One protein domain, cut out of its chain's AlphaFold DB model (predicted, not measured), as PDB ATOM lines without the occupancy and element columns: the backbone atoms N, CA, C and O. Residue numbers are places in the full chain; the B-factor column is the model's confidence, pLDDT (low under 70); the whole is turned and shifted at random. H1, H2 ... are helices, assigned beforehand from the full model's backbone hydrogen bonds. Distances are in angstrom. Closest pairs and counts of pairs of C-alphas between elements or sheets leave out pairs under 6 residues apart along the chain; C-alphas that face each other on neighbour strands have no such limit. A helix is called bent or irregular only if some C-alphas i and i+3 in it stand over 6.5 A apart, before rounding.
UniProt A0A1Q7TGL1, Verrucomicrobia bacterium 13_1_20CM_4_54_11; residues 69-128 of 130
ATOM      1  N   LEU A  69     133.059 190.900 153.025       94.62
ATOM      2  CA  LEU A  69     134.054 190.878 151.954       94.62
ATOM      3  C   LEU A  69     135.483 190.899 152.528       94.62
ATOM      4  O   LEU A  69     135.748 191.617 153.499       94.62
ATOM      5  N   PRO A  70     136.432 190.166 151.911       95.00
ATOM      6  CA  PRO A  70     137.838 190.141 152.316       95.00
ATOM      7  C   PRO A  70     138.585 191.391 151.815       95.00
ATOM      8  O   PRO A  70     139.582 191.296 151.105       95.00
ATOM      9  N   LEU A  71     138.060 192.563 152.161       96.31
ATOM     10  CA  LEU A  71     138.559 193.888 151.804       96.31
ATOM     11  C   LEU A  71     139.012 194.631 153.070       96.31
ATOM     12  O   LEU A  71     138.538 194.327 154.170       96.31
ATOM     13  N   SER A  72     139.913 195.604 152.925       97.38
ATOM     14  CA  SER A  72     140.246 196.531 154.015       97.38
ATOM     15  C   SER A  72     139.060 197.440 154.350       97.38
ATOM     16  O   SER A  72     138.140 197.593 153.547       97.38
ATOM     17  N   ASP A  73     139.081 198.074 155.524       97.38
ATOM     18  CA  ASP A  73     138.007 198.989 155.931       97.38
ATOM     19  C   ASP A  73     137.871 200.180 154.968       97.38
ATOM     20  O   ASP A  73     136.755 200.525 154.582       97.38
ATOM     21  N   ASP A  74     138.989 200.722 154.473       97.62
ATOM     22  CA  ASP A  74     138.987 201.779 153.451       97.62
ATOM     23  C   ASP A  74     138.344 201.302 152.138       97.62
ATOM     24  O   ASP A  74     137.521 201.999 151.547       97.62
ATOM     25  N   GLN A  75     138.663 200.081 151.696       97.44
ATOM     26  CA  GLN A  75     138.074 199.497 150.487       97.44
ATOM     27  C   GLN A  75     136.576 199.213 150.652       97.44
ATOM     28  O   GLN A  75     135.810 199.345 149.699       97.44
ATOM     29  N   LYS A  76     136.144 198.805 151.848       96.56
ATOM     30  CA  LYS A  76     134.729 198.594 152.175       96.56
ATOM     31  C   LYS A  76     133.955 199.907 152.148       96.56
ATOM     32  O   LYS A  76     132.874 199.950 151.565       96.56
ATOM     33  N   ALA A  77     134.516 200.957 152.747       95.50
ATOM     34  CA  ALA A  77     133.912 202.282 152.784       95.50
ATOM     35  C   ALA A  77     133.769 202.892 151.382       95.50
ATOM     36  O   ALA A  77     132.752 203.520 151.093       95.50
ATOM     37  N   ASP A  78     134.753 202.671 150.506       96.75
ATOM     38  CA  ASP A  78     134.762 203.241 149.157       96.75
ATOM     39  C   ASP A  78     134.069 202.358 148.103       96.75
ATOM     40  O   ASP A  78     133.909 202.759 146.954       96.75
ATOM     41  N   PHE A  79     133.614 201.150 148.453       96.12
ATOM     42  CA  PHE A  79     132.958 200.246 147.503       96.12
ATOM     43  C   PHE A  79     131.703 200.897 146.874       96.12
ATOM     44  O   PHE A  79     130.831 201.364 147.610       96.12
ATOM     45  N   PRO A  80     131.500 200.869 145.542       95.31
ATOM     46  CA  PRO A  80     132.221 200.094 144.529       95.31
ATOM     47  C   PRO A  80     133.362 200.852 143.818       95.31
ATOM     48  O   PRO A  80     133.794 200.416 142.758       95.31
ATOM     49  N   ASN A  81     133.868 201.968 144.341       96.94
ATOM     50  CA  ASN A  81     134.912 202.789 143.705       96.94
ATOM     51  C   ASN A  81     136.347 202.282 143.962       96.94
ATOM     52  O   ASN A  81     137.294 203.059 144.004       96.94
ATOM     53  N   ILE A  82     136.526 200.969 144.097       97.31
ATOM     54  CA  ILE A  82     137.826 200.330 144.354       97.31
ATOM     55  C   ILE A  82     138.347 199.606 143.107       97.31
ATOM     56  O   ILE A  82     137.578 199.309 142.195       97.31
ATOM     57  N   ASP A  83     139.638 199.252 143.077       97.69
ATOM     58  CA  ASP A  83     140.175 198.366 142.031       97.69
ATOM     59  C   ASP A  83     139.503 196.975 142.127       97.69
ATOM     60  O   ASP A  83     139.656 196.306 143.158       97.69
ATOM     61  N   PRO A  84     138.807 196.489 141.078       97.19
ATOM     62  CA  PRO A  84     138.182 195.165 141.074       97.19
ATOM     63  C   PRO A  84     139.131 194.012 141.417       97.19
ATOM     64  O   PRO A  84     138.702 193.016 142.003       97.19
ATOM     65  N   LYS A  85     140.431 194.160 141.122       97.31
ATOM     66  CA  LYS A  85     141.466 193.161 141.433       97.31
ATOM     67  C   LYS A  85     141.647 192.920 142.927       97.31
ATOM     68  O   LYS A  85     142.222 191.908 143.321       97.31
ATOM     69  N   CYS A  86     141.118 193.797 143.782       97.25
ATOM     70  CA  CYS A  86     141.091 193.575 145.225       97.25
ATOM     71  C   CYS A  86     140.322 192.292 145.605       97.25
ATOM     72  O   CYS A  86     140.547 191.740 146.679       97.25
ATOM     73  N   LEU A  87     139.468 191.768 144.714       97.31
ATOM     74  CA  LEU A  87     138.762 190.495 144.891       97.31
ATOM     75  C   LEU A  87     139.481 189.280 144.271       97.31
ATOM     76  O   LEU A  87     139.045 188.148 144.498       97.31
ATOM     77  N   ASP A  88     140.590 189.457 143.545       97.50
ATOM     78  CA  ASP A  88     141.329 188.356 142.901       97.50
ATOM     79  C   ASP A  88     141.747 187.242 143.879       97.50
ATOM     80  O   ASP A  88     141.602 186.064 143.532       97.50
ATOM     81  N   PRO A  89     142.208 187.534 145.118       96.62
ATOM     82  CA  PRO A  89     142.516 186.483 146.089       96.62
ATOM     83  C   PRO A  89     141.297 185.616 146.429       96.62
ATOM     84  O   PRO A  89     141.417 184.394 146.538       96.62
ATOM     85  N   MET A  90     140.116 186.231 146.541       96.19
ATOM     86  CA  MET A  90     138.859 185.531 146.800       96.19
ATOM     87  C   MET A  90     138.468 184.655 145.607       96.19
ATOM     88  O   MET A  90     138.133 183.487 145.792       96.19
ATOM     89  N   VAL A  91     138.565 185.182 144.383       97.38
ATOM     90  CA  VAL A  91     138.295 184.420 143.153       97.38
ATOM     91  C   VAL A  91     139.253 183.232 143.031       97.38
ATOM     92  O   VAL A  91     138.820 182.112 142.751       97.38
ATOM     93  N   LYS A  92     140.548 183.435 143.299       97.50
ATOM     94  CA  LYS A  92     141.559 182.369 143.293       97.50
ATOM     95  C   LYS A  92     141.245 181.284 144.324       97.50
ATOM     96  O   LYS A  92     141.352 180.101 144.012       97.50
ATOM     97  N   TRP A  93     140.838 181.665 145.534       97.00
ATOM     98  CA  TRP A  93     140.438 180.704 146.560       97.00
ATOM     99  C   TRP A  93     139.179 179.922 146.153       97.00
ATOM    100  O   TRP A  93     139.204 178.694 146.155       97.00
ATOM    101  N   LEU A  94     138.118 180.611 145.715       96.94
ATOM    102  CA  LEU A  94     136.857 179.999 145.271       96.94
ATOM    103  C   LEU A  94     137.035 179.057 144.071       96.94
ATOM    104  O   LEU A  94     136.259 178.117 143.892       96.94
ATOM    105  N   THR A  95     138.032 179.315 143.223       97.00
ATOM    106  CA  THR A  95     138.324 178.472 142.059       97.00
ATOM    107  C   THR A  95     139.275 177.311 142.358       97.00
ATOM    108  O   THR A  95     139.292 176.347 141.587       97.00
ATOM    109  N   GLY A  96     140.018 177.379 143.466       96.75
ATOM    110  CA  GLY A  96     140.974 176.367 143.907       96.75
ATOM    111  C   GLY A  96     140.338 175.141 144.573       96.75
ATOM    112  O   GLY A  96     139.137 175.084 144.824       96.75
ATOM    113  N   SER A  97     141.171 174.143 144.885       94.44
ATOM    114  CA  SER A  97     140.747 172.862 145.478       94.44
ATOM    115  C   SER A  97     140.268 172.957 146.930       94.44
ATOM    116  O   SER A  97     139.589 172.051 147.402       94.44
ATOM    117  N   SER A  98     140.617 174.035 147.636       93.88
ATOM    118  CA  SER A  98     140.201 174.313 149.017       93.88
ATOM    119  C   SER A  98     139.064 175.337 149.124       93.88
ATOM    120  O   SER A  98     138.702 175.729 150.234       93.88
ATOM    121  N   GLY A  99     138.523 175.800 147.991       93.50
ATOM    122  CA  GLY A  99     137.389 176.720 147.954       93.50
ATOM    123  C   GLY A  99     136.083 176.036 148.352       93.50
ATOM    124  O   GLY A  99     135.860 174.876 148.009       93.50
ATOM    125  N   ASP A 100     135.196 176.759 149.039       95.25
ATOM    126  CA  ASP A 100     133.847 176.266 149.338       95.25
ATOM    127  C   ASP A 100     133.036 176.130 148.025       95.25
ATOM    128  O   ASP A 100     132.771 177.142 147.358       95.25
ATOM    129  N   PRO A 101     132.601 174.912 147.636       96.62
ATOM    130  CA  PRO A 101     131.870 174.702 146.387       96.62
ATOM    131  C   PRO A 101     130.526 175.439 146.330       96.62
ATOM    132  O   PRO A 101     130.097 175.873 145.260       96.62
ATOM    133  N   MET A 102     129.856 175.605 147.472       96.56
ATOM    134  CA  MET A 102     128.587 176.317 147.570       96.56
ATOM    135  C   MET A 102     128.792 177.824 147.403       96.56
ATOM    136  O   MET A 102     128.009 178.472 146.704       96.56
ATOM    137  N   LEU A 103     129.841 178.392 148.002       95.31
ATOM    138  CA  LEU A 103     130.182 179.800 147.776       95.31
ATOM    139  C   LEU A 103     130.642 180.036 146.339       95.31
ATOM    140  O   LEU A 103     130.214 181.015 145.733       95.31
ATOM    141  N   ARG A 104     131.415 179.115 145.750       97.00
ATOM    142  CA  ARG A 104     131.792 179.177 144.332       97.00
ATOM    143  C   ARG A 104     130.554 179.239 143.440       97.00
ATOM    144  O   ARG A 104     130.448 180.144 142.614       97.00
ATOM    145  N   TRP A 105     129.598 178.330 143.642       96.81
ATOM    146  CA  TRP A 105     128.340 178.326 142.894       96.81
ATOM    147  C   TRP A 105     127.552 179.623 143.086       96.81
ATOM    148  O   TRP A 105     127.108 180.233 142.114       96.81
ATOM    149  N   LYS A 106     127.388 180.084 144.329       95.38
ATOM    150  CA  LYS A 106     126.606 181.291 144.630       95.38
ATOM    151  C   LYS A 106     127.239 182.564 144.065       95.38
ATOM    152  O   LYS A 106     126.499 183.401 143.555       95.38
ATOM    153  N   LEU A 107     128.560 182.713 144.169       95.81
ATOM    154  CA  LEU A 107     129.264 183.975 143.922       95.81
ATOM    155  C   LEU A 107     129.890 184.079 142.529       95.81
ATOM    156  O   LEU A 107     129.905 185.169 141.973       95.81
ATOM    157  N   LEU A 108     130.386 182.976 141.955       97.12
ATOM    158  CA  LEU A 108     131.063 182.994 140.649       97.12
ATOM    159  C   LEU A 108     130.204 182.461 139.500       97.12
ATOM    160  O   LEU A 108     130.598 182.589 138.347       97.12
ATOM    161  N   GLN A 109     129.071 181.818 139.792       96.25
ATOM    162  CA  GLN A 109     128.242 181.175 138.767       96.25
ATOM    163  C   GLN A 109     126.814 181.717 138.807       96.25
ATOM    164  O   GLN A 109     126.436 182.556 137.996       96.25
ATOM    165  N   ARG A 110     126.015 181.287 139.787       96.62
ATOM    166  CA  ARG A 110     124.597 181.641 139.883       96.62
ATOM    167  C   ARG A 110     124.380 183.142 140.072       96.62
ATOM    168  O   ARG A 110     123.433 183.673 139.510       96.62
ATOM    169  N   GLY A 111     125.186 183.797 140.907       95.81
ATOM    170  CA  GLY A 111     125.095 185.236 141.171       95.81
ATOM    171  C   GLY A 111     125.216 186.054 139.886       95.81
ATOM    172  O   GLY A 111     124.213 186.650 139.490       95.81
ATOM    173  N   PRO A 112     126.370 186.001 139.197       96.81
ATOM    174  CA  PRO A 112     126.572 186.671 137.915       96.81
ATOM    175  C   PRO A 112     125.506 186.308 136.871       96.81
ATOM    176  O   PRO A 112     124.897 187.198 136.282       96.81
ATOM    177  N   LEU A 113     125.162 185.016 136.748       96.38
ATOM    178  CA  LEU A 113     124.143 184.536 135.807       96.38
ATOM    179  C   LEU A 113     122.784 185.231 135.983       96.38
ATOM    180  O   LEU A 113     122.187 185.657 135.000       96.38
ATOM    181  N   VAL A 114     122.274 185.343 137.215       95.44
ATOM    182  CA  VAL A 114     120.942 185.940 137.444       95.44
ATOM    183  C   VAL A 114     120.948 187.470 137.475       95.44
ATOM    184  O   VAL A 114     119.872 188.055 137.517       95.44
ATOM    185  N   HIS A 115     122.124 188.104 137.477       95.56
ATOM    186  CA  HIS A 115     122.272 189.561 137.349       95.56
ATOM    187  C   HIS A 115     122.736 189.974 135.946       95.56
ATOM    188  O   HIS A 115     122.907 191.159 135.705       95.56
ATOM    189  N   ALA A 116     122.911 189.016 135.025       95.88
ATOM    190  CA  ALA A 116     123.397 189.255 133.666       95.88
ATOM    191  C   ALA A 116     124.746 190.005 133.618       95.88
ATOM    192  O   ALA A 116     124.940 190.899 132.800       95.88
ATOM    193  N   VAL A 117     125.674 189.616 134.497       96.81
ATOM    194  CA  VAL A 117     127.048 190.142 134.554       96.81
ATOM    195  C   VAL A 117     128.065 189.006 134.463       96.81
ATOM    196  O   VAL A 117     127.741 187.850 134.741       96.81
ATOM    197  N   ASP A 118     129.307 189.333 134.106       96.00
ATOM    198  CA  ASP A 118     130.319 188.328 133.750       96.00
ATOM    199  C   ASP A 118     131.289 187.972 134.887       96.00
ATOM    200  O   ASP A 118     132.028 186.990 134.794       96.00
ATOM    201  N   ASN A 119     131.332 188.762 135.964       96.19
ATOM    202  CA  ASN A 119     132.340 188.606 137.012       96.19
ATOM    203  C   ASN A 119     131.810 188.907 138.425       96.19
ATOM    204  O   ASN A 119     130.718 189.444 138.615       96.19
ATOM    205  N   LEU A 120     132.608 188.527 139.430       96.88
ATOM    206  CA  LEU A 120     132.272 188.685 140.849       96.88
ATOM    207  C   LEU A 120     132.100 190.153 141.255       96.88
ATOM    208  O   LEU A 120     131.222 190.453 142.058       96.88
ATOM    209  N   PHE A 121     132.939 191.050 140.738       97.38
ATOM    210  CA  PHE A 121     132.918 192.455 141.130       97.38
ATOM    211  C   PHE A 121     131.626 193.135 140.674       97.38
ATOM    212  O   PHE A 121     130.921 193.712 141.499       97.38
ATOM    213  N   ASP A 122     131.271 192.982 139.398       96.88
ATOM    214  CA  ASP A 122     130.024 193.520 138.855       96.88
ATOM    215  C   ASP A 122     128.808 192.879 139.526       96.88
ATOM    216  O   ASP A 122     127.846 193.569 139.852       96.88
ATOM    217  N   TYR A 123     128.871 191.581 139.847       96.81
ATOM    218  CA  TYR A 123     127.815 190.938 140.629       96.81
ATOM    219  C   TYR A 123     127.652 191.574 142.015       96.81
ATOM    220  O   TYR A 123     126.527 191.855 142.419       96.81
ATOM    221  N   LEU A 124     128.740 191.818 142.750       95.75
ATOM    222  CA  LEU A 124     128.669 192.465 144.062       95.75
ATOM    223  C   LEU A 124     128.192 193.916 143.958       95.75
ATOM    224  O   LEU A 124     127.440 194.361 144.817       95.75
ATOM    225  N   LYS A 125     128.583 194.638 142.905       95.12
ATOM    226  CA  LYS A 125     128.100 195.992 142.628       95.12
ATOM    227  C   LYS A 125     126.585 196.012 142.417       95.12
ATOM    228  O   LYS A 125     125.902 196.760 143.107       95.12
ATOM    229  N   GLU A 126     126.062 195.157 141.538       94.19
ATOM    230  CA  GLU A 126     124.618 195.034 141.285       94.19
ATOM    231  C   GLU A 126     123.857 194.551 142.527       94.19
ATOM    232  O   GLU A 126     122.800 195.074 142.874       94.19
ATOM    233  N   LEU A 127     124.422 193.584 143.256       92.25
ATOM    234  CA  LEU A 127     123.857 193.095 144.510       92.25
ATOM    235  C   LEU A 127     123.795 194.182 145.587       92.25
ATOM    236  O   LEU A 127     123.097 193.977 146.563       92.25
ATOM    237  N   LEU A 128     124.519 195.292 145.466       90.75
ATOM    238  CA  LEU A 128     124.581 196.339 146.488       90.75
ATOM    239  C   LEU A 128     124.027 197.684 146.004       90.75
ATOM    240  O   LEU A 128     124.304 198.708 146.629       90.75
TER     241      LEU A 128
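What this domain is: This is residues 69 to 128 of the 130 residues of a protein of Verrucomicrobia bacterium 13_1_20CM_4_54_11 (UniProt A0A1Q7TGL1). The two longer helices, H3 and H2, make a V, meeting where residues 91 to 95 of H2 touch H3, and the short H4 bridges the V's open side from the beginning of H2 to the later part of H3. The small H1 sits at one end of the molecule, touching no helix. The printed part has 60 residues with four named helices, in the order H1, H2, H3, H4, and no named strand; the class is all helix. The whole is compact, with a radius of gyration of the C-alphas of 11.4 A, and only just flat, spanning 29 by 26 by 14 A.

Where its parts are: H3, residues 101 to 115, is the longest helix at 19.9 A, from C-alpha 101 at (131.870, 174.702, 146.387) to C-alpha 115 at (122.272, 189.561, 137.349). It is only just irregular: C-alphas 107 and 110 are 6.6 A apart. H2, residues 84 to 95, measures 16.7 A and is irregular, with C-alphas 86 and 89 7.3 A apart. H4, residues 120 to 127, measures 10.2 A. H1, residues 73 to 78, measures 8.6 A and begins at C-alpha 73, (138.007, 198.989, 155.931).

How they stand to each other: H3 touches H4 at a steep tilt of 60 degrees, the same way; their closest C-alphas, of Pro 112 and Tyr 123, are 5.2 A apart. H2 touches H3 with residues 91 to 95 alone, at a steep tilt of 49 degrees, opposite ways; the closest C-alphas are those of Leu 94 and Arg 104, 5.2 A. H2 and H4 touch, only just about perpendicular at 72 degrees, closest at the C-alphas of Pro 84 and Phe 121, 5.9 A. H1 is apart from H3 and H4, and only just apart from H2, at 8.5 A. In H1 and H4 every O i to N i+4 pair is within hydrogen-bond range; in H2 5 of 8 are, in H3 8 of 11.

The domain as a whole: The C-alphas farthest apart, of Asp 78 and Ser 97, are 31.2 A apart. The printed part has no cut, and its three links between helices are tight. Mean pLDDT of the printed part is 96.2, and no printed residue is under 70.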